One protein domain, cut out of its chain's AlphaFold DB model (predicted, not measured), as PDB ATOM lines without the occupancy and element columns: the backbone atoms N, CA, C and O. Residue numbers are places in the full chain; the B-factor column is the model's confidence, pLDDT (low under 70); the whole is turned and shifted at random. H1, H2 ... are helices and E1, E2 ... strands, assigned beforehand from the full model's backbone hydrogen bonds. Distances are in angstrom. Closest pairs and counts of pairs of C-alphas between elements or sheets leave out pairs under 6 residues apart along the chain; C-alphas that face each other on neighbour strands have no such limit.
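AT A GLANCE: This is residues 63 to 211 of the 391 residues of an uncharacterized protein of Clostridium sp. CAG:568 (UniProt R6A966). A long two-stranded arm, the far part of the hairpin E3 and E4, runs out from a small body in which E5 and E6 lie side by side with the near end of E4. H1 packs on one face of this four-stranded sheet and H4 on the other, while the small hairpin E1 and E2 lies at the opposite end of the long axis from the arm's turn. The printed part has 149 residues, with four named helices and six named strands in the order H1, H2, E1, E2, H3, E3, E4, H4, E5, E6, a mixed class of helices and strands. The larger sheet, in order E3, E4, E5, E6, is mixed, and E1 and E2 form an antiparallel sheet. The whole is loose, with a radius of gyration of the C-alphas of 19.5 A and spans of 77 by 35 by 25 A, the arm making much of the length.

IN THESE COORDINATES: E3 is residues 127 to 139, 37.2 A long, from C-alpha 127 at (173.822, 255.040, 309.917). E4, residues 145 to 162, is 47.8 A long and bends by 61 degrees at residue 148. E5 is residues 196 to 200 and E6 residues 204 to 209, ending at (178.163, 267.818, 305.945). H1, residues 63 to 73, is 15.0 A long and begins at (177.268, 259.148, 299.019); H4, residues 170 to 180, is 15.6 A long. H2 is residues 77 to 80, H3 residues 108 to 113, E1 residues 85 to 90 and E2 residues 93 to 98.

HOW THE PARTS SIT: E3 and E4 are an antiparallel hairpin, with N 132 and O 153 at 2.9 A. E4 and E5 are parallel, with N 161 and O 198 at 2.8 A; E4, H4, E5 form a strand-helix-strand unit, two parallel neighbour strands with a helix between, its crossover right-handed. E5 and E6 are a hairpin, with N 199 and O 206 at 2.8 A. H1 is on the sheet at a height of 10.2 A; its closest C-alphas to E4 are those of Ile 64 and Phe 158, 6.7 A apart. H4 is on the opposite face, over E5 and along the strands, at a height of 9.4 A; the closest C-alphas, of Ser 179 and Phe 197, are 7.3 A apart. H3 stands at the sheet's level, 4.6 A from E4 between the C-alphas of Thr 113 and Tyr 161. H2 is close to but not clearly touching H1, at 5.9 A between the C-alphas of Leu 71 and Tyr 79. E1 and E2 are a hairpin, with N 88 and O 95 at 3.0 A. In H1, H3 and H4 every O i to N i+4 pair is within hydrogen-bond range; H2 is too short for one.

THE WHOLE: The two C-alphas farthest apart, of Ser 91 and Asp 142, are 76.7 A apart. The printed part has no cut; the links H3 to E3 and H4 to E5 are long. The mean pLDDT of the printed part is 71.6, and 54 residues are under 70, among them residues 99 to 108, 130 to 139, 143 to 155 and 181 to 194.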
ATOM      1  N   GLY A  63     177.709 259.850 297.812       67.69
ATOM      2  CA  GLY A  63     177.268 259.148 299.019       67.69
ATOM      3  C   GLY A  63     176.140 259.835 299.789       67.69
ATOM      4  O   GLY A  63     175.147 259.182 300.089       67.69
ATOM      5  N   ILE A  64     176.233 261.139 300.078       76.31
ATOM      6  CA  ILE A  64     175.207 261.837 300.886       76.31
ATOM      7  C   ILE A  64     173.886 261.949 300.116       76.31
ATOM      8  O   ILE A  64     172.834 261.631 300.663       76.31
ATOM      9  N   SER A  65     173.930 262.312 298.831       73.12
ATOM     10  CA  SER A  65     172.738 262.320 297.974       73.12
ATOM     11  C   SER A  65     172.083 260.940 297.866       73.12
ATOM     12  O   SER A  65     170.863 260.841 297.901       73.12
ATOM     13  N   ILE A  66     172.880 259.863 297.794       75.12
ATOM     14  CA  ILE A  66     172.367 258.484 297.765       75.12
ATOM     15  C   ILE A  66     171.750 258.104 299.116       75.12
ATOM     16  O   ILE A  66     170.703 257.463 299.145       75.12
ATOM     17  N   ALA A  67     172.361 258.498 300.237       78.12
ATOM     18  CA  ALA A  67     171.818 258.244 301.568       78.12
ATOM     19  C   ALA A  67     170.464 258.938 301.769       78.12
ATOM     20  O   ALA A  67     169.506 258.311 302.219       78.12
ATOM     21  N   LEU A  68     170.366 260.210 301.377       80.81
ATOM     22  CA  LEU A  68     169.129 260.987 301.433       80.81
ATOM     23  C   LEU A  68     168.049 260.434 300.498       80.81
ATOM     24  O   LEU A  68     166.883 260.356 300.894       80.81
ATOM     25  N   ASP A  69     168.427 260.002 299.293       77.62
ATOM     26  CA  ASP A  69     167.523 259.293 298.388       77.62
ATOM     27  C   ASP A  69     166.986 258.027 299.059       77.62
ATOM     28  O   ASP A  69     165.779 257.903 299.250       77.62
ATOM     29  N   THR A  70     167.885 257.170 299.552       78.94
ATOM     30  CA  THR A  70     167.546 255.908 300.228       78.94
ATOM     31  C   THR A  70     166.590 256.126 301.405       78.94
ATOM     32  O   THR A  70     165.644 255.361 301.558       78.94
ATOM     33  N   LEU A  71     166.774 257.178 302.210       80.88
ATOM     34  CA  LEU A  71     165.847 257.512 303.304       80.88
ATOM     35  C   LEU A  71     164.428 257.807 302.805       80.88
ATOM     36  O   LEU A  71     163.452 257.365 303.407       80.88
ATOM     37  N   SER A  72     164.320 258.564 301.714       76.25
ATOM     38  CA  SER A  72     163.040 259.063 301.203       76.25
ATOM     39  C   SER A  72     162.303 258.092 300.274       76.25
ATOM     40  O   SER A  72     161.078 258.164 300.190       76.25
ATOM     41  N   SER A  73     163.026 257.207 299.577       74.25
ATOM     42  CA  SER A  73     162.496 256.406 298.463       74.25
ATOM     43  C   SER A  73     162.644 254.888 298.627       74.25
ATOM     44  O   SER A  73     162.049 254.137 297.854       74.25
ATOM     45  N   SER A  74     163.410 254.402 299.613       73.31
ATOM     46  CA  SER A  74     163.625 252.959 299.791       73.31
ATOM     47  C   SER A  74     162.381 252.237 300.314       73.31
ATOM     48  O   SER A  74     161.736 252.690 301.252       73.31
ATOM     49  N   ASN A  75     162.095 251.056 299.766       71.25
ATOM     50  CA  ASN A  75     161.024 250.172 300.245       71.25
ATOM     51  C   ASN A  75     161.466 249.234 301.385       71.25
ATOM     52  O   ASN A  75     160.716 248.340 301.773       71.25
ATOM     53  N   ASP A  76     162.692 249.381 301.891       77.19
ATOM     54  CA  ASP A  76     163.185 248.584 303.014       77.19
ATOM     55  C   ASP A  76     162.416 248.946 304.299       77.19
ATOM     56  O   ASP A  76     162.246 250.123 304.632       77.19
ATOM     57  N   ALA A  77     161.970 247.920 305.032       74.94
ATOM     58  CA  ALA A  77     161.249 248.052 306.297       74.94
ATOM     59  C   ALA A  77     162.002 248.932 307.304       74.94
ATOM     60  O   ALA A  77     161.378 249.654 308.077       74.94
ATOM     61  N   LYS A  78     163.339 248.944 307.229       75.81
ATOM     62  CA  LYS A  78     164.204 249.807 308.036       75.81
ATOM     63  C   LYS A  78     163.924 251.306 307.859       75.81
ATOM     64  O   LYS A  78     164.123 252.062 308.802       75.81
ATOM     65  N   TYR A  79     163.495 251.749 306.675       76.19
ATOM     66  CA  TYR A  79     163.220 253.165 306.380       76.19
ATOM     67  C   TYR A  79     161.729 253.512 306.387       76.19
ATOM     68  O   TYR A  79     161.371 254.686 306.288       76.19
ATOM     69  N   ALA A  80     160.853 252.519 306.564       75.88
ATOM     70  CA  ALA A  80     159.408 252.715 306.558       75.88
ATOM     71  C   ALA A  80     158.936 253.677 307.661       75.88
ATOM     72  O   ALA A  80     157.997 254.441 307.448       75.88
ATOM     73  N   ASP A  81     159.592 253.678 308.824       75.88
ATOM     74  CA  ASP A  81     159.244 254.593 309.913       75.88
ATOM     75  C   ASP A  81     159.706 256.027 309.663       75.88
ATOM     76  O   ASP A  81     158.979 256.963 309.992       75.88
ATOM     77  N   PHE A  82     160.845 256.219 308.997       77.00
ATOM     78  CA  PHE A  82     161.270 257.546 308.552       77.00
ATOM     79  C   PHE A  82     160.264 258.161 307.565       77.00
ATOM     80  O   PHE A  82     159.953 259.345 307.631       77.00
ATOM     81  N   GLN A  83     159.693 257.348 306.676       74.88
ATOM     82  CA  GLN A  83     158.715 257.801 305.679       74.88
ATOM     83  C   GLN A  83     157.341 258.165 306.262       74.88
ATOM     84  O   GLN A  83     156.524 258.763 305.566       74.88
ATOM     85  N   LYS A  84     157.068 257.821 307.524       75.69
ATOM     86  CA  LYS A  84     155.854 258.250 308.241       75.69
ATOM     87  C   LYS A  84     156.020 259.614 308.917       75.69
ATOM     88  O   LYS A  84     155.106 260.066 309.609       75.69
ATOM     89  N   LEU A  85     157.182 260.249 308.758       78.38
ATOM     90  CA  LEU A  85     157.423 261.592 309.254       78.38
ATOM     91  C   LEU A  85     156.713 262.620 308.373       78.38
ATOM     92  O   LEU A  85     156.948 262.714 307.166       78.38
ATOM     93  N   ASN A  86     155.873 263.425 309.012       76.06
ATOM     94  CA  ASN A  86     155.067 264.449 308.369       76.06
ATOM     95  C   ASN A  86     155.196 265.768 309.130       76.06
ATOM     96  O   ASN A  86     155.376 265.790 310.347       76.06
ATOM     97  N   PHE A  87     155.079 266.880 308.412       78.56
ATOM     98  CA  PHE A  87     155.031 268.200 309.032       78.56
ATOM     99  C   PHE A  87     153.577 268.613 309.212       78.56
ATOM    100  O   PHE A  87     152.768 268.441 308.300       78.56
ATOM    101  N   GLN A  88     153.241 269.173 310.369       75.12
ATOM    102  CA  GLN A  88     151.895 269.675 310.639       75.12
ATOM    103  C   GLN A  88     151.956 271.075 311.225       75.12
ATOM    104  O   GLN A  88     152.862 271.395 311.995       75.12
ATOM    105  N   ASP A  89     150.972 271.889 310.861       76.88
ATOM    106  CA  ASP A  89     150.765 273.214 311.433       76.88
ATOM    107  C   ASP A  89     149.946 273.087 312.724       76.88
ATOM    108  O   ASP A  89     148.819 272.590 312.712       76.88
ATOM    109  N   THR A  90     150.533 273.490 313.848       76.00
ATOM    110  CA  THR A  90     149.913 273.440 315.181       76.00
ATOM    111  C   THR A  90     149.813 274.840 315.775       76.00
ATOM    112  O   THR A  90     150.389 275.789 315.246       76.00
ATOM    113  N   SER A  91     149.131 274.993 316.916       76.88
ATOM    114  CA  SER A  91     149.075 276.277 317.639       76.88
ATOM    115  C   SER A  91     150.458 276.850 317.967       76.88
ATOM    116  O   SER A  91     150.620 278.064 318.057       76.88
ATOM    117  N   ASP A  92     151.457 275.977 318.098       74.69
ATOM    118  CA  ASP A  92     152.831 276.316 318.466       74.69
ATOM    119  C   ASP A  92     153.766 276.445 317.247       74.69
ATOM    120  O   ASP A  92     154.995 276.503 317.403       74.69
ATOM    121  N   GLY A  93     153.183 276.474 316.042       78.25
ATOM    122  CA  GLY A  93     153.852 276.536 314.748       78.25
ATOM    123  C   GLY A  93     153.951 275.182 314.045       78.25
ATOM    124  O   GLY A  93     153.379 274.179 314.475       78.25
ATOM    125  N   ILE A  94     154.706 275.153 312.948       80.00
ATOM    126  CA  ILE A  94     154.923 273.929 312.176       80.00
ATOM    127  C   ILE A  94     155.919 273.036 312.909       80.00
ATOM    128  O   ILE A  94     157.026 273.475 313.231       80.00
ATOM    129  N   GLN A  95     155.532 271.785 313.135       80.31
ATOM    130  CA  GLN A  95     156.349 270.792 313.822       80.31
ATOM    131  C   GLN A  95     156.465 269.504 313.011       80.31
ATOM    132  O   GLN A  95     155.623 269.207 312.158       80.31
ATOM    133  N   LEU A  96     157.526 268.752 313.288       80.12
ATOM    134  CA  LEU A  96     157.722 267.403 312.774       80.12
ATOM    135  C   LEU A  96     156.992 266.402 313.671       80.12
ATOM    136  O   LEU A  96     157.253 266.331 314.869       80.12
ATOM    137  N   PHE A  97     156.130 265.595 313.066       74.44
ATOM    138  CA  PHE A  97     155.386 264.538 313.735       74.44
ATOM    139  C   PHE A  97     155.623 263.188 313.077       74.44
ATOM    140  O   PHE A  97     155.974 263.095 311.901       74.44
ATOM    141  N   TYR A  98     155.377 262.137 313.853       72.62
ATOM    142  CA  TYR A  98     155.297 260.773 313.361       72.62
ATOM    143  C   TYR A  98     153.847 260.285 313.401       72.62
ATOM    144  O   TYR A  98     153.191 260.379 314.441       72.62
ATOM    145  N   GLY A  99     153.386 259.732 312.278       63.78
ATOM    146  CA  GLY A  99     152.058 259.138 312.136       63.78
ATOM    147  C   GLY A  99     151.134 259.915 311.198       63.78
ATOM    148  O   GLY A  99     151.487 260.957 310.638       63.78
ATOM    149  N   ASP A 100     149.930 259.376 311.022       55.94
ATOM    150  CA  ASP A 100     148.852 260.053 310.308       55.94
ATOM    151  C   ASP A 100     148.261 261.139 311.219       55.94
ATOM    152  O   ASP A 100     148.230 260.965 312.437       55.94
ATOM    153  N   ASN A 101     147.774 262.249 310.647       53.44
ATOM    154  CA  ASN A 101     147.328 263.499 311.307       53.44
ATOM    155  C   ASN A 101     146.276 263.380 312.445       53.44
ATOM    156  O   ASN A 101     145.736 264.386 312.895       53.44
ATOM    157  N   THR A 102     145.945 262.170 312.890       47.78
ATOM    158  CA  THR A 102     144.904 261.830 313.863       47.78
ATOM    159  C   THR A 102     145.394 260.952 315.025       47.78
ATOM    160  O   THR A 102     144.639 260.743 315.975       47.78
ATOM    161  N   SER A 103     146.633 260.438 315.006       51.62
ATOM    162  CA  SER A 103     147.212 259.679 316.128       51.62
ATOM    163  C   SER A 103     148.735 259.778 316.158       51.62
ATOM    164  O   SER A 103     149.421 259.274 315.273       51.62
ATOM    165  N   TYR A 104     149.259 260.396 317.218       55.31
ATOM    166  CA  TYR A 104     150.689 260.416 317.516       55.31
ATOM    167  C   TYR A 104     151.063 259.118 318.233       55.31
ATOM    168  O   TYR A 104     150.530 258.824 319.303       55.31
ATOM    169  N   VAL A 105     151.965 258.337 317.643       59.34
ATOM    170  CA  VAL A 105     152.471 257.088 318.229       59.34
ATOM    171  C   VAL A 105     153.963 257.257 318.507       59.34
ATOM    172  O   VAL A 105     154.664 257.878 317.708       59.34
ATOM    173  N   ASP A 106     154.454 256.720 319.628       57.50
ATOM    174  CA  ASP A 106     155.896 256.634 319.871       57.50
ATOM    175  C   ASP A 106     156.529 255.753 318.782       57.50
ATOM    176  O   ASP A 106     156.108 254.618 318.551       57.50
ATOM    177  N   SER A 107     157.469 256.320 318.034       64.69
ATOM    178  CA  SER A 107     157.994 255.725 316.805       64.69
ATOM    179  C   SER A 107     159.369 255.127 317.026       64.69
ATOM    180  O   SER A 107     160.189 255.777 317.676       64.69
ATOM    181  N   GLN A 108     159.694 254.029 316.334       62.66
ATOM    182  CA  GLN A 108     161.074 253.530 316.297       62.66
ATOM    183  C   GLN A 108     162.057 254.596 315.798       62.66
ATOM    184  O   GLN A 108     163.174 254.644 316.289       62.66
ATOM    185  N   PHE A 109     161.653 255.513 314.904       73.12
ATOM    186  CA  PHE A 109     162.523 256.615 314.475       73.12
ATOM    187  C   PHE A 109     163.052 257.425 315.665       73.12
ATOM    188  O   PHE A 109     164.266 257.512 315.849       73.12
ATOM    189  N   PHE A 110     162.165 257.989 316.486       75.12
ATOM    190  CA  PHE A 110     162.566 258.726 317.684       75.12
ATOM    191  C   PHE A 110     163.223 257.799 318.712       75.12
ATOM    192  O   PHE A 110     164.268 258.161 319.241       75.12
ATOM    193  N   THR A 111     162.716 256.587 318.951       74.12
ATOM    194  CA  THR A 111     163.348 255.653 319.901       74.12
ATOM    195  C   THR A 111     164.808 255.351 319.544       74.12
ATOM    196  O   THR A 111     165.663 255.369 320.423       74.12
ATOM    197  N   ASP A 112     165.116 255.149 318.266       72.06
ATOM    198  CA  ASP A 112     166.423 254.696 317.778       72.06
ATOM    199  C   ASP A 112     167.409 255.841 317.529       72.06
ATOM    200  O   ASP A 112     168.623 255.683 317.638       72.06
ATOM    201  N   THR A 113     166.903 257.023 317.178       77.25
ATOM    202  CA  THR A 113     167.752 258.150 316.765       77.25
ATOM    203  C   THR A 113     167.858 259.254 317.807       77.25
ATOM    204  O   THR A 113     168.646 260.179 317.602       77.25
ATOM    205  N   THR A 114     167.093 259.181 318.906       81.69
ATOM    206  CA  THR A 114     167.085 260.239 319.925       81.69
ATOM    207  C   THR A 114     168.448 260.375 320.597       81.69
ATOM    208  O   THR A 114     169.058 259.406 321.056       81.69
ATOM    209  N   ILE A 115     168.883 261.626 320.707       80.94
ATOM    210  CA  ILE A 115     169.965 262.075 321.568       80.94
ATOM    211  C   ILE A 115     169.366 263.033 322.600       80.94
ATOM    212  O   ILE A 115     169.047 264.187 322.293       80.94
ATOM    213  N   ASP A 116     169.244 262.552 323.835       72.00
ATOM    214  CA  ASP A 116     168.746 263.325 324.973       72.00
ATOM    215  C   ASP A 116     169.884 263.509 325.985       72.00
ATOM    216  O   ASP A 116     170.528 262.551 326.411       72.00
ATOM    217  N   ASN A 117     170.165 264.760 326.365       71.88
ATOM    218  CA  ASN A 117     171.214 265.111 327.335       71.88
ATOM    219  C   ASN A 117     172.607 264.535 327.004       71.88
ATOM    220  O   ASN A 117     173.384 264.199 327.895       71.88
ATOM    221  N   GLY A 118     172.927 264.419 325.713       70.94
ATOM    222  CA  GLY A 118     174.203 263.876 325.238       70.94
ATOM    223  C   GLY A 118     174.311 262.352 325.302       70.94
ATOM    224  O   GLY A 118     175.355 261.805 324.949       70.94
ATOM    225  N   VAL A 119     173.243 261.665 325.709       72.62
ATOM    226  CA  VAL A 119     173.139 260.208 325.684       72.62
ATOM    227  C   VAL A 119     172.471 259.803 324.377       72.62
ATOM    228  O   VAL A 119     171.380 260.270 324.054       72.62
ATOM    229  N   ARG A 120     173.155 258.957 323.607       73.88
ATOM    230  CA  ARG A 120     172.624 258.381 322.368       73.88
ATOM    231  C   ARG A 120     171.765 257.167 322.709       73.88
ATOM    232  O   ARG A 120     172.146 256.395 323.588       73.88
ATOM    233  N   SER A 121     170.665 256.978 321.986       69.31
ATOM    234  CA  SER A 121     169.933 255.713 322.024       69.31
ATOM    235  C   SER A 121     170.840 254.531 321.656       69.31
ATOM    236  O   SER A 121     171.790 254.666 320.874       69.31
ATOM    237  N   GLU A 122     170.542 253.367 322.235       59.47
ATOM    238  CA  GLU A 122     171.308 252.128 322.063       59.47
ATOM    239  C   GLU A 122     171.312 251.636 320.602       59.47
ATOM    240  O   GLU A 122     172.218 250.902 320.201       59.47
ATOM    241  N   THR A 123     170.377 252.111 319.771       63.22
ATOM    242  CA  THR A 123     170.161 251.592 318.415       63.22
ATOM    243  C   THR A 123     170.226 252.686 317.344       63.22
ATOM    244  O   THR A 123     169.213 253.092 316.801       63.22
ATOM    245  N   ASN A 124     171.420 253.140 316.946       66.75
ATOM    246  CA  ASN A 124     171.566 254.127 315.857       66.75
ATOM    247  C   ASN A 124     171.297 253.509 314.458       66.75
ATOM    248  O   ASN A 124     172.233 253.217 313.702       66.75
ATOM    249  N   ASN A 125     170.025 253.290 314.110       68.88
ATOM    250  CA  ASN A 125     169.635 252.502 312.934       68.88
ATOM    251  C   ASN A 125     169.940 253.184 311.587       68.88
ATOM    252  O   ASN A 125     170.351 252.511 310.640       68.88
ATOM    253  N   TYR A 126     169.857 254.508 311.477       78.50
ATOM    254  CA  TYR A 126     170.014 255.235 310.203       78.50
ATOM    255  C   TYR A 126     171.452 255.696 309.920       78.50
ATOM    256  O   TYR A 126     171.694 256.793 309.419       78.50
ATOM    257  N   ASN A 127     172.417 254.836 310.243       78.50
ATOM    258  CA  ASN A 127     173.822 255.040 309.917       78.50
ATOM    259  C   ASN A 127     174.140 254.465 308.536       78.50
ATOM    260  O   ASN A 127     174.049 253.253 308.316       78.50
ATOM    261  N   PHE A 128     174.573 255.329 307.628       75.75
ATOM    262  CA  PHE A 128     175.022 254.951 306.301       75.75
ATOM    263  C   PHE A 128     176.520 254.705 306.326       75.75
ATOM    264  O   PHE A 128     177.316 255.577 306.688       75.75
ATOM    265  N   LYS A 129     176.888 253.477 305.966       75.94
ATOM    266  CA  LYS A 129     178.254 252.982 306.055       75.94
ATOM    267  C   LYS A 129     178.852 252.788 304.671       75.94
ATOM    268  O   LYS A 129     178.170 252.345 303.752       75.94
ATOM    269  N   HIS A 130     180.136 253.081 304.546       67.38
ATOM    270  CA  HIS A 130     180.958 252.674 303.421       67.38
ATOM    271  C   HIS A 130     181.983 251.654 303.910       67.38
ATOM    272  O   HIS A 130     182.561 251.812 304.988       67.38
ATOM    273  N   ARG A 131     182.188 250.595 303.130       65.44
ATOM    274  CA  ARG A 131     183.192 249.575 303.416       65.44
ATOM    275  C   ARG A 131     184.467 249.922 302.668       65.44
ATOM    276  O   ARG A 131     184.452 249.970 301.441       65.44
ATOM    277  N   VAL A 132     185.552 250.132 303.404       63.41
ATOM    278  CA  VAL A 132     186.881 250.330 302.825       63.41
ATOM    279  C   VAL A 132     187.644 249.021 302.959       63.41
ATOM    280  O   VAL A 132     187.859 248.538 304.069       63.41
ATOM    281  N   THR A 133     188.031 248.447 301.821       61.81
ATOM    282  CA  THR A 133     188.890 247.262 301.772       61.81
ATOM    283  C   THR A 133     190.323 247.702 301.516       61.81
ATOM    284  O   THR A 133     190.623 248.269 300.464       61.81
ATOM    285  N   ILE A 134     191.206 247.434 302.471       63.50
ATOM    286  CA  ILE A 134     192.633 247.721 302.380       63.50
ATOM    287  C   ILE A 134     193.325 246.489 301.812       63.50
ATOM    288  O   ILE A 134     193.193 245.397 302.362       63.50
ATOM    289  N   TYR A 135     194.075 246.676 300.729       65.81
ATOM    290  CA  TYR A 135     194.951 245.648 300.180       65.81
ATOM    291  C   TYR A 135     196.393 246.002 300.524       65.81
ATOM    292  O   TYR A 135     196.904 247.023 300.056       65.81
ATOM    293  N   ASN A 136     197.077 245.153 301.292       65.38
ATOM    294  CA  ASN A 136     198.520 245.306 301.432       65.38
ATOM    295  C   ASN A 136     199.170 244.868 300.121       65.38
ATOM    296  O   ASN A 136     198.952 243.759 299.630       65.38
ATOM    297  N   THR A 137     199.941 245.774 299.527       67.25
ATOM    298  CA  THR A 137     200.681 245.494 298.299       67.25
ATOM    299  C   THR A 137     202.099 245.112 298.680       67.25
ATOM    300  O   THR A 137     202.816 245.902 299.291       67.25
ATOM    301  N   THR A 138     202.505 243.896 298.336       67.75
ATOM    302  CA  THR A 138     203.888 243.445 298.471       67.75
ATOM    303  C   THR A 138     204.496 243.382 297.080       67.75
ATOM    304  O   THR A 138     203.958 242.727 296.187       67.75
ATOM    305  N   THR A 139     205.602 244.092 296.876       69.94
ATOM    306  CA  THR A 139     206.383 243.978 295.643       69.94
ATOM    307  C   THR A 139     207.320 242.790 295.791       69.94
ATOM    308  O   THR A 139     208.178 242.779 296.676       69.94
ATOM    309  N   ASN A 140     207.133 241.779 294.951       73.69
ATOM    310  CA  ASN A 140     207.993 240.608 294.905       73.69
ATOM    311  C   ASN A 140     209.340 240.961 294.261       73.69
ATOM    312  O   ASN A 140     209.483 241.950 293.538       73.69
ATOM    313  N   THR A 141     210.343 240.120 294.500       74.44
ATOM    314  CA  THR A 141     211.723 240.307 294.029       74.44
ATOM    315  C   THR A 141     211.860 240.331 292.499       74.44
ATOM    316  O   THR A 141     212.865 240.807 291.982       74.44
ATOM    317  N   ASP A 142     210.858 239.834 291.771       74.88
ATOM    318  CA  ASP A 142     210.770 239.823 290.305       74.88
ATOM    319  C   ASP A 142     210.098 241.082 289.717       74.88
ATOM    320  O   ASP A 142     209.910 241.181 288.505       74.88
ATOM    321  N   GLY A 143     209.731 242.053 290.563       67.81
ATOM    322  CA  GLY A 143     209.019 243.266 290.161       67.81
ATOM    323  C   GLY A 143     207.506 243.082 289.993       67.81
ATOM    324  O   GLY A 143     206.813 244.057 289.696       67.81
ATOM    325  N   SER A 144     206.967 241.876 290.211       67.69
ATOM    326  CA  SER A 144     205.520 241.656 290.263       67.69
ATOM    327  C   SER A 144     204.936 242.194 291.573       67.69
ATOM    328  O   SER A 144     205.561 242.148 292.632       67.69
ATOM    329  N   THR A 145     203.720 242.736 291.519       67.38
ATOM    330  CA  THR A 145     202.980 243.177 292.708       67.38
ATOM    331  C   THR A 145     201.966 242.106 293.091       67.38
ATOM    332  O   THR A 145     201.152 241.687 292.274       67.38
ATOM    333  N   SER A 146     202.027 241.642 294.337       58.50
ATOM    334  CA  SER A 146     201.041 240.729 294.917       58.50
ATOM    335  C   SER A 146     200.223 241.463 295.973       58.50
ATOM    336  O   SER A 146     200.773 242.101 296.872       58.50
ATOM    337  N   HIS A 147     198.898 241.370 295.874       65.38
ATOM    338  CA  HIS A 147     197.984 241.887 296.887       65.38
ATOM    339  C   HIS A 147     197.689 240.770 297.893       65.38
ATOM    340  O   HIS A 147     197.141 239.735 297.515       65.38
ATOM    341  N   THR A 148     198.048 240.948 299.167       63.41
ATOM    342  CA  THR A 148     197.713 239.983 300.230       63.41
ATOM    343  C   THR A 148     197.039 240.658 301.419       63.41
ATOM    344  O   THR A 148     197.316 241.806 301.742       63.41
ATOM    345  N   SER A 149     196.134 239.905 302.050       52.09
ATOM    346  CA  SER A 149     195.330 240.248 303.231       52.09
ATOM    347  C   SER A 149     194.460 241.504 303.105       52.09
ATOM    348  O   SER A 149     194.927 242.634 303.206       52.09
ATOM    349  N   ALA A 150     193.155 241.268 302.950       58.31
ATOM    350  CA  ALA A 150     192.112 242.282 302.989       58.31
ATOM    351  C   ALA A 150     191.713 242.582 304.444       58.31
ATOM    352  O   ALA A 150     191.078 241.747 305.089       58.31
ATOM    353  N   GLN A 151     192.051 243.764 304.963       60.22
ATOM    354  CA  GLN A 151     191.347 244.312 306.127       60.22
ATOM    355  C   GLN A 151     190.181 245.155 305.618       60.22
ATOM    356  O   GLN A 151     190.359 246.046 304.791       60.22
ATOM    357  N   SER A 152     188.971 244.823 306.062       60.47
ATOM    358  CA  SER A 152     187.751 245.532 305.693       60.47
ATOM    359  C   SER A 152     187.218 246.255 306.920       60.47
ATOM    360  O   SER A 152     186.749 245.604 307.852       60.47
ATOM    361  N   GLU A 153     187.229 247.583 306.893       62.28
ATOM    362  CA  GLU A 153     186.627 248.412 307.937       62.28
ATOM    363  C   GLU A 153     185.373 249.121 307.411       62.28
ATOM    364  O   GLU A 153     185.308 249.560 306.259       62.28
ATOM    365  N   GLU A 154     184.340 249.211 308.254       65.38
ATOM    366  CA  GLU A 154     183.110 249.939 307.941       65.38
ATOM    367  C   GLU A 154     183.115 251.327 308.592       65.38
ATOM    368  O   GLU A 154     183.117 251.466 309.820       65.38
ATOM    369  N   PHE A 155     183.027 252.363 307.761       66.44
ATOM    370  CA  PHE A 155     182.985 253.760 308.185       66.44
ATOM    371  C   PHE A 155     181.589 254.335 308.010       66.44
ATOM    372  O   PHE A 155     181.025 254.268 306.922       66.44
ATOM    373  N   VAL A 156     181.034 254.931 309.066       73.75
ATOM    374  CA  VAL A 156     179.782 255.693 308.971       73.75
ATOM    375  C   VAL A 156     180.106 257.055 308.367       73.75
ATOM    376  O   VAL A 156     180.823 257.835 308.988       73.75
ATOM    377  N   TYR A 157     179.592 257.337 307.172       74.81
ATOM    378  CA  TYR A 157     179.801 258.626 306.502       74.81
ATOM    379  C   TYR A 157     178.633 259.590 306.722       74.81
ATOM    380  O   TYR A 157     178.825 260.804 306.682       74.81
ATOM    381  N   PHE A 158     177.432 259.062 306.976       79.50
ATOM    382  CA  PHE A 158     176.233 259.854 307.212       79.50
ATOM    383  C   PHE A 158     175.343 259.213 308.282       79.50
ATOM    384  O   PHE A 158     175.129 258.002 308.261       79.50
ATOM    385  N   SER A 159     174.832 260.022 309.208       82.88
ATOM    386  CA  SER A 159     173.961 259.571 310.303       82.88
ATOM    387  C   SER A 159     172.724 260.455 310.423       82.88
ATOM    388  O   SER A 159     172.804 261.669 310.229       82.88
ATOM    389  N   VAL A 160     171.594 259.867 310.804       86.69
ATOM    390  CA  VAL A 160     170.382 260.617 311.153       86.69
ATOM    391  C   VAL A 160     170.115 260.483 312.643       86.69
ATOM    392  O   VAL A 160     170.034 259.372 313.166       86.69
ATOM    393  N   TYR A 161     169.957 261.626 313.298       87.00
ATOM    394  CA  TYR A 161     169.646 261.751 314.712       87.00
ATOM    395  C   TYR A 161     168.359 262.550 314.906       87.00
ATOM    396  O   TYR A 161     167.960 263.350 314.053       87.00
ATOM    397  N   SER A 162     167.743 262.380 316.065       86.62
ATOM    398  CA  SER A 162     166.661 263.225 316.542       86.62
ATOM    399  C   SER A 162     166.931 263.692 317.969       86.62
ATOM    400  O   SER A 162     167.800 263.172 318.665       86.62
ATOM    401  N   THR A 163     166.228 264.720 318.416       86.00
ATOM    402  CA  THR A 163     166.239 265.152 319.813       86.00
ATOM    403  C   THR A 163     164.873 265.716 320.171       86.00
ATOM    404  O   THR A 163     164.179 266.270 319.316       86.00
ATOM    405  N   LYS A 164     164.472 265.578 321.437       83.06
ATOM    406  CA  LYS A 164     163.207 266.144 321.926       83.06
ATOM    407  C   LYS A 164     163.298 267.644 322.184       83.06
ATOM    408  O   LYS A 164     162.275 268.315 322.264       83.06
ATOM    409  N   ASN A 165     164.515 268.165 322.322       84.19
ATOM    410  CA  ASN A 165     164.762 269.558 322.659       84.19
ATOM    411  C   ASN A 165     165.097 270.365 321.407       84.19
ATOM    412  O   ASN A 165     165.827 269.905 320.533       84.19
ATOM    413  N   ASP A 166     164.622 271.606 321.335       82.69
ATOM    414  CA  ASP A 166     165.009 272.494 320.240       82.69
ATOM    415  C   ASP A 166     166.520 272.759 320.249       82.69
ATOM    416  O   ASP A 166     167.142 272.923 321.300       82.69
ATOM    417  N   ILE A 167     167.110 272.863 319.058       83.25
ATOM    418  CA  ILE A 167     168.566 272.967 318.852       83.25
ATOM    419  C   ILE A 167     169.165 274.210 319.533       83.25
ATOM    420  O   ILE A 167     170.336 274.220 319.907       83.25
ATOM    421  N   THR A 168     168.361 275.253 319.739       80.69
ATOM    422  CA  THR A 168     168.765 276.499 320.407       80.69
ATOM    423  C   THR A 168     168.846 276.387 321.931       80.69
ATOM    424  O   THR A 168     169.348 277.304 322.579       80.69
ATOM    425  N   THR A 169     168.327 275.308 322.520       84.31
ATOM    426  CA  THR A 169     168.388 275.067 323.969       84.31
ATOM    427  C   THR A 169     169.755 274.514 324.377       84.31
ATOM    428  O   THR A 169     170.530 274.031 323.547       84.31
ATOM    429  N   LYS A 170     170.074 274.566 325.674       84.06
ATOM    430  CA  LYS A 170     171.324 273.998 326.202       84.06
ATOM    431  C   LYS A 170     171.369 272.482 325.983       84.06
ATOM    432  O   LYS A 170     172.403 271.924 325.611       84.06
ATOM    433  N   GLU A 171     170.236 271.828 326.181       81.56
ATOM    434  CA  GLU A 171     170.027 270.399 325.993       81.56
ATOM    435  C   GLU A 171     170.158 270.027 324.506       81.56
ATOM    436  O   GLU A 171     170.859 269.071 324.173       81.56
ATOM    437  N   GLY A 172     169.601 270.843 323.604       80.19
ATOM    438  CA  GLY A 172     169.775 270.705 322.153       80.19
ATOM    439  C   GLY A 172     171.227 270.890 321.699       80.19
ATOM    440  O   GLY A 172     171.745 270.081 320.935       80.19
ATOM    441  N   SER A 173     171.940 271.886 322.233       80.69
ATOM    442  CA  SER A 173     173.383 272.072 321.991       80.69
ATOM    443  C   SER A 173     174.207 270.866 322.464       80.69
ATOM    444  O   SER A 173     175.137 270.421 321.787       80.69
ATOM    445  N   THR A 174     173.822 270.269 323.595       82.50
ATOM    446  CA  THR A 174     174.434 269.029 324.089       82.50
ATOM    447  C   THR A 174     174.198 267.870 323.115       82.50
ATOM    448  O   THR A 174     175.129 267.115 322.834       82.50
ATOM    449  N   ALA A 175     172.998 267.767 322.533       81.19
ATOM    450  CA  ALA A 175     172.683 266.772 321.509       81.19
ATOM    451  C   ALA A 175     173.471 266.983 320.201       81.19
ATOM    452  O   ALA A 175     173.975 266.018 319.624       81.19
ATOM    453  N   VAL A 176     173.662 268.233 319.764       81.19
ATOM    454  CA  VAL A 176     174.525 268.567 318.613       81.19
ATOM    455  C   VAL A 176     175.965 268.121 318.870       81.19
ATOM    456  O   VAL A 176     176.549 267.422 318.045       81.19
ATOM    457  N   ASN A 177     176.528 268.454 320.032       79.19
ATOM    458  CA  ASN A 177     177.893 268.055 320.387       79.19
ATOM    459  C   ASN A 177     178.044 266.531 320.453       79.19
ATOM    460  O   ASN A 177     179.023 265.982 319.947       79.19
ATOM    461  N   ALA A 178     177.049 265.845 321.015       77.44
ATOM    462  CA  ALA A 178     177.012 264.392 321.043       77.44
ATOM    463  C   ALA A 178     176.826 263.771 319.652       77.44
ATOM    464  O   ALA A 178     177.276 262.649 319.457       77.44
ATOM    465  N   SER A 179     176.227 264.476 318.683       75.88
ATOM    466  CA  SER A 179     176.130 264.038 317.279       75.88
ATOM    467  C   SER A 179     177.479 264.116 316.557       75.88
ATOM    468  O   SER A 179     177.757 263.289 315.692       75.88
ATOM    469  N   ILE A 180     178.333 265.074 316.936       71.88
ATOM    470  CA  ILE A 180     179.677 265.272 316.367       71.88
ATOM    471  C   ILE A 180     180.668 264.216 316.884       71.88
ATOM    472  O   ILE A 180     181.529 263.753 316.135       71.88
ATOM    473  N   SER A 181     180.582 263.827 318.160       61.50
ATOM    474  CA  SER A 181     181.540 262.909 318.784       61.50
ATOM    475  C   SER A 181     181.173 261.438 318.570       61.50
ATOM    476  O   SER A 181     180.273 260.905 319.214       61.50
ATOM    477  N   ARG A 182     181.900 260.726 317.698       59.34
ATOM    478  CA  ARG A 182     181.833 259.253 317.661       59.34
ATOM    479  C   ARG A 182     182.804 258.638 318.675       59.34
ATOM    480  O   ARG A 182     183.944 259.077 318.789       59.34
ATOM    481  N   ILE A 183     182.363 257.576 319.347       48.50
ATOM    482  CA  ILE A 183     183.228 256.569 319.979       48.50
ATOM    483  C   ILE A 183     183.269 255.391 318.994       48.50
ATOM    484  O   ILE A 183     182.217 254.853 318.645       48.50
ATOM    485  N   ASN A 184     184.443 255.031 318.465       43.97
ATOM    486  CA  ASN A 184     184.571 253.845 317.609       43.97
ATOM    487  C   ASN A 184     184.166 252.606 318.426       43.97
ATOM    488  O   ASN A 184     184.707 252.386 319.502       43.97
ATOM    489  N   SER A 185     183.197 251.817 317.950       41.97
ATOM    490  CA  SER A 185     182.643 250.706 318.747       41.97
ATOM    491  C   SER A 185     183.484 249.428 318.702       41.97
ATOM    492  O   SER A 185     183.161 248.479 319.406       41.97
ATOM    493  N   THR A 186     184.518 249.363 317.861       44.28
ATOM    494  CA  THR A 186     185.327 248.145 317.677       44.28
ATOM    495  C   THR A 186     186.594 248.119 318.521       44.28
ATOM    496  O   THR A 186     187.117 247.050 318.793       44.28
ATOM    497  N   ASP A 187     187.046 249.275 318.991       41.97
ATOM    498  CA  ASP A 187     188.176 249.422 319.895       41.97
ATOM    499  C   ASP A 187     187.786 250.537 320.856       41.97
ATOM    500  O   ASP A 187     187.437 251.618 320.391       41.97
ATOM    501  N   ASN A 188     187.919 250.339 322.169       40.81
ATOM    502  CA  ASN A 188     187.780 251.362 323.227       40.81
ATOM    503  C   ASN A 188     188.732 252.587 323.072       40.81
ATOM    504  O   ASN A 188     189.067 253.274 324.035       40.81
ATOM    505  N   LYS A 189     189.215 252.875 321.863       42.16
ATOM    506  CA  LYS A 189     189.972 254.051 321.470       42.16
ATOM    507  C   LYS A 189     188.999 255.211 321.256       42.16
ATOM    508  O   LYS A 189     188.372 255.365 320.211       42.16
ATOM    509  N   THR A 190     188.923 256.065 322.270       39.94
ATOM    510  CA  THR A 190     188.327 257.402 322.221       39.94
ATOM    511  C   THR A 190     189.051 258.259 321.176       39.94
ATOM    512  O   THR A 190     190.104 258.842 321.454       39.94
ATOM    513  N   GLY A 191     188.517 258.304 319.960       44.84
ATOM    514  CA  GLY A 191     188.936 259.217 318.903       44.84
ATOM    515  C   GLY A 191     187.706 259.848 318.266       44.84
ATOM    516  O   GLY A 191     186.805 259.130 317.842       44.84
ATOM    517  N   THR A 192     187.661 261.178 318.218       49.34
ATOM    518  CA  THR A 192     186.583 261.934 317.570       49.34
ATOM    519  C   THR A 192     186.677 261.740 316.059       49.34
ATOM    520  O   THR A 192     187.493 262.378 315.400       49.34
ATOM    521  N   ALA A 193     185.867 260.840 315.503       54.47
ATOM    522  CA  ALA A 193     185.708 260.722 314.057       54.47
ATOM    523  C   ALA A 193     184.583 261.657 313.597       54.47
ATOM    524  O   ALA A 193     183.437 261.489 314.013       54.47
ATOM    525  N   TYR A 194     184.915 262.634 312.752       65.12
ATOM    526  CA  TYR A 194     183.935 263.528 312.134       65.12
ATOM    527  C   TYR A 194     183.167 262.772 311.044       65.12
ATOM    528  O   TYR A 194     183.778 262.179 310.157       65.12
ATOM    529  N   HIS A 195     181.837 262.798 311.099       72.56
ATOM    530  CA  HIS A 195     180.961 262.244 310.065       72.56
ATOM    531  C   HIS A 195     179.848 263.237 309.736       72.56
ATOM    532  O   HIS A 195     179.466 264.050 310.583       72.56
ATOM    533  N   SER A 196     179.275 263.158 308.539       80.56
ATOM    534  CA  SER A 196     178.119 263.987 308.197       80.56
ATOM    535  C   SER A 196     176.888 263.532 308.985       80.56
ATOM    536  O   SER A 196     176.728 262.342 309.264       80.56
ATOM    537  N   PHE A 197     176.016 264.453 309.379       84.00
ATOM    538  CA  PHE A 197     174.780 264.102 310.071       84.00
ATOM    539  C   PHE A 197     173.650 265.101 309.832       84.00
ATOM    540  O   PHE A 197     173.881 266.268 309.507       84.00
ATOM    541  N   ILE A 198     172.422 264.626 310.037       88.19
ATOM    542  CA  ILE A 198     171.235 265.465 310.207       88.19
ATOM    543  C   ILE A 198     170.664 265.208 311.593       88.19
ATOM    544  O   ILE A 198     170.477 264.058 311.979       88.19
ATOM    545  N   LEU A 199     170.388 266.283 312.324       88.31
ATOM    546  CA  LEU A 199     169.687 266.257 313.598       88.31
ATOM    547  C   LEU A 199     168.311 266.899 313.420       88.31
ATOM    548  O   LEU A 199     168.219 268.083 313.088       88.31
ATOM    549  N   PHE A 200     167.258 266.124 313.660       87.81
ATOM    550  CA  PHE A 200     165.877 266.595 313.672       87.81
ATOM    551  C   PHE A 200     165.445 266.954 315.097       87.81
ATOM    552  O   PHE A 200     165.553 266.145 316.013       87.81
ATOM    553  N   ALA A 201     164.923 268.157 315.279       87.31
ATOM    554  CA  ALA A 201     164.237 268.591 316.490       87.31
ATOM    555  C   ALA A 201     162.758 268.874 316.161       87.31
ATOM    556  O   ALA A 201     162.399 268.893 314.978       87.31
ATOM    557  N   PRO A 202     161.885 269.114 317.156       83.06
ATOM    558  CA  PRO A 202     160.452 269.278 316.913       83.06
ATOM    559  C   PRO A 202     160.105 270.448 315.984       83.06
ATOM    560  O   PRO A 202     159.215 270.313 315.150       83.06
ATOM    561  N   LYS A 203     160.819 271.582 316.081       85.19
ATOM    562  CA  LYS A 203     160.553 272.802 315.283       85.19
ATOM    563  C   LYS A 203     161.658 273.158 314.287       85.19
ATOM    564  O   LYS A 203     161.509 274.085 313.485       85.19
ATOM    565  N   SER A 204     162.789 272.465 314.357       89.12
ATOM    566  CA  SER A 204     164.010 272.829 313.644       89.12
ATOM    567  C   SER A 204     164.831 271.608 313.256       89.12
ATOM    568  O   SER A 204     164.625 270.512 313.768       89.12
ATOM    569  N   TYR A 205     165.782 271.799 312.353       89.44
ATOM    570  CA  TYR A 205     166.756 270.777 311.992       89.44
ATOM    571  C   TYR A 205     168.136 271.404 311.804       89.44
ATOM    572  O   TYR A 205     168.264 272.596 311.512       89.44
ATOM    573  N   MET A 206     169.175 270.589 311.954       89.31
ATOM    574  CA  MET A 206     170.557 270.959 311.667       89.31
ATOM    575  C   MET A 206     171.196 269.903 310.783       89.31
ATOM    576  O   MET A 206     171.057 268.707 311.018       89.31
ATOM    577  N   VAL A 207     171.908 270.367 309.767       87.62
ATOM    578  CA  VAL A 207     172.647 269.543 308.820       87.62
ATOM    579  C   VAL A 207     174.108 269.938 308.927       87.62
ATOM    580  O   VAL A 207     174.440 271.119 308.818       87.62
ATOM    581  N   VAL A 208     174.982 268.957 309.119       84.50
ATOM    582  CA  VAL A 208     176.431 269.144 309.062       84.50
ATOM    583  C   VAL A 208     176.982 268.136 308.076       84.50
ATOM    584  O   VAL A 208     176.863 266.931 308.283       84.50
ATOM    585  N   LEU A 209     177.567 268.629 306.992       80.62
ATOM    586  CA  LEU A 209     178.163 267.818 305.945       80.62
ATOM    587  C   LEU A 209     179.662 268.060 305.932       80.62
ATOM    588  O   LEU A 209     180.129 269.169 305.668       80.62
ATOM    589  N   TYR A 210     180.417 267.009 306.201       75.06
ATOM    590  CA  TYR A 210     181.848 267.005 305.965       75.06
ATOM    591  C   TYR A 210     182.100 266.499 304.541       75.06
ATOM    592  O   TYR A 210     181.395 265.588 304.096       75.06
ATOM    593  N   PRO A 211     183.064 267.083 303.807       65.44
ATOM    594  CA  PRO A 211     183.484 266.520 302.527       65.44
ATOM    595  C   PRO A 211     183.909 265.061 302.739       65.44
ATOM    596  O   PRO A 211     184.523 264.755 303.769       65.44
TER     597      PRO A 211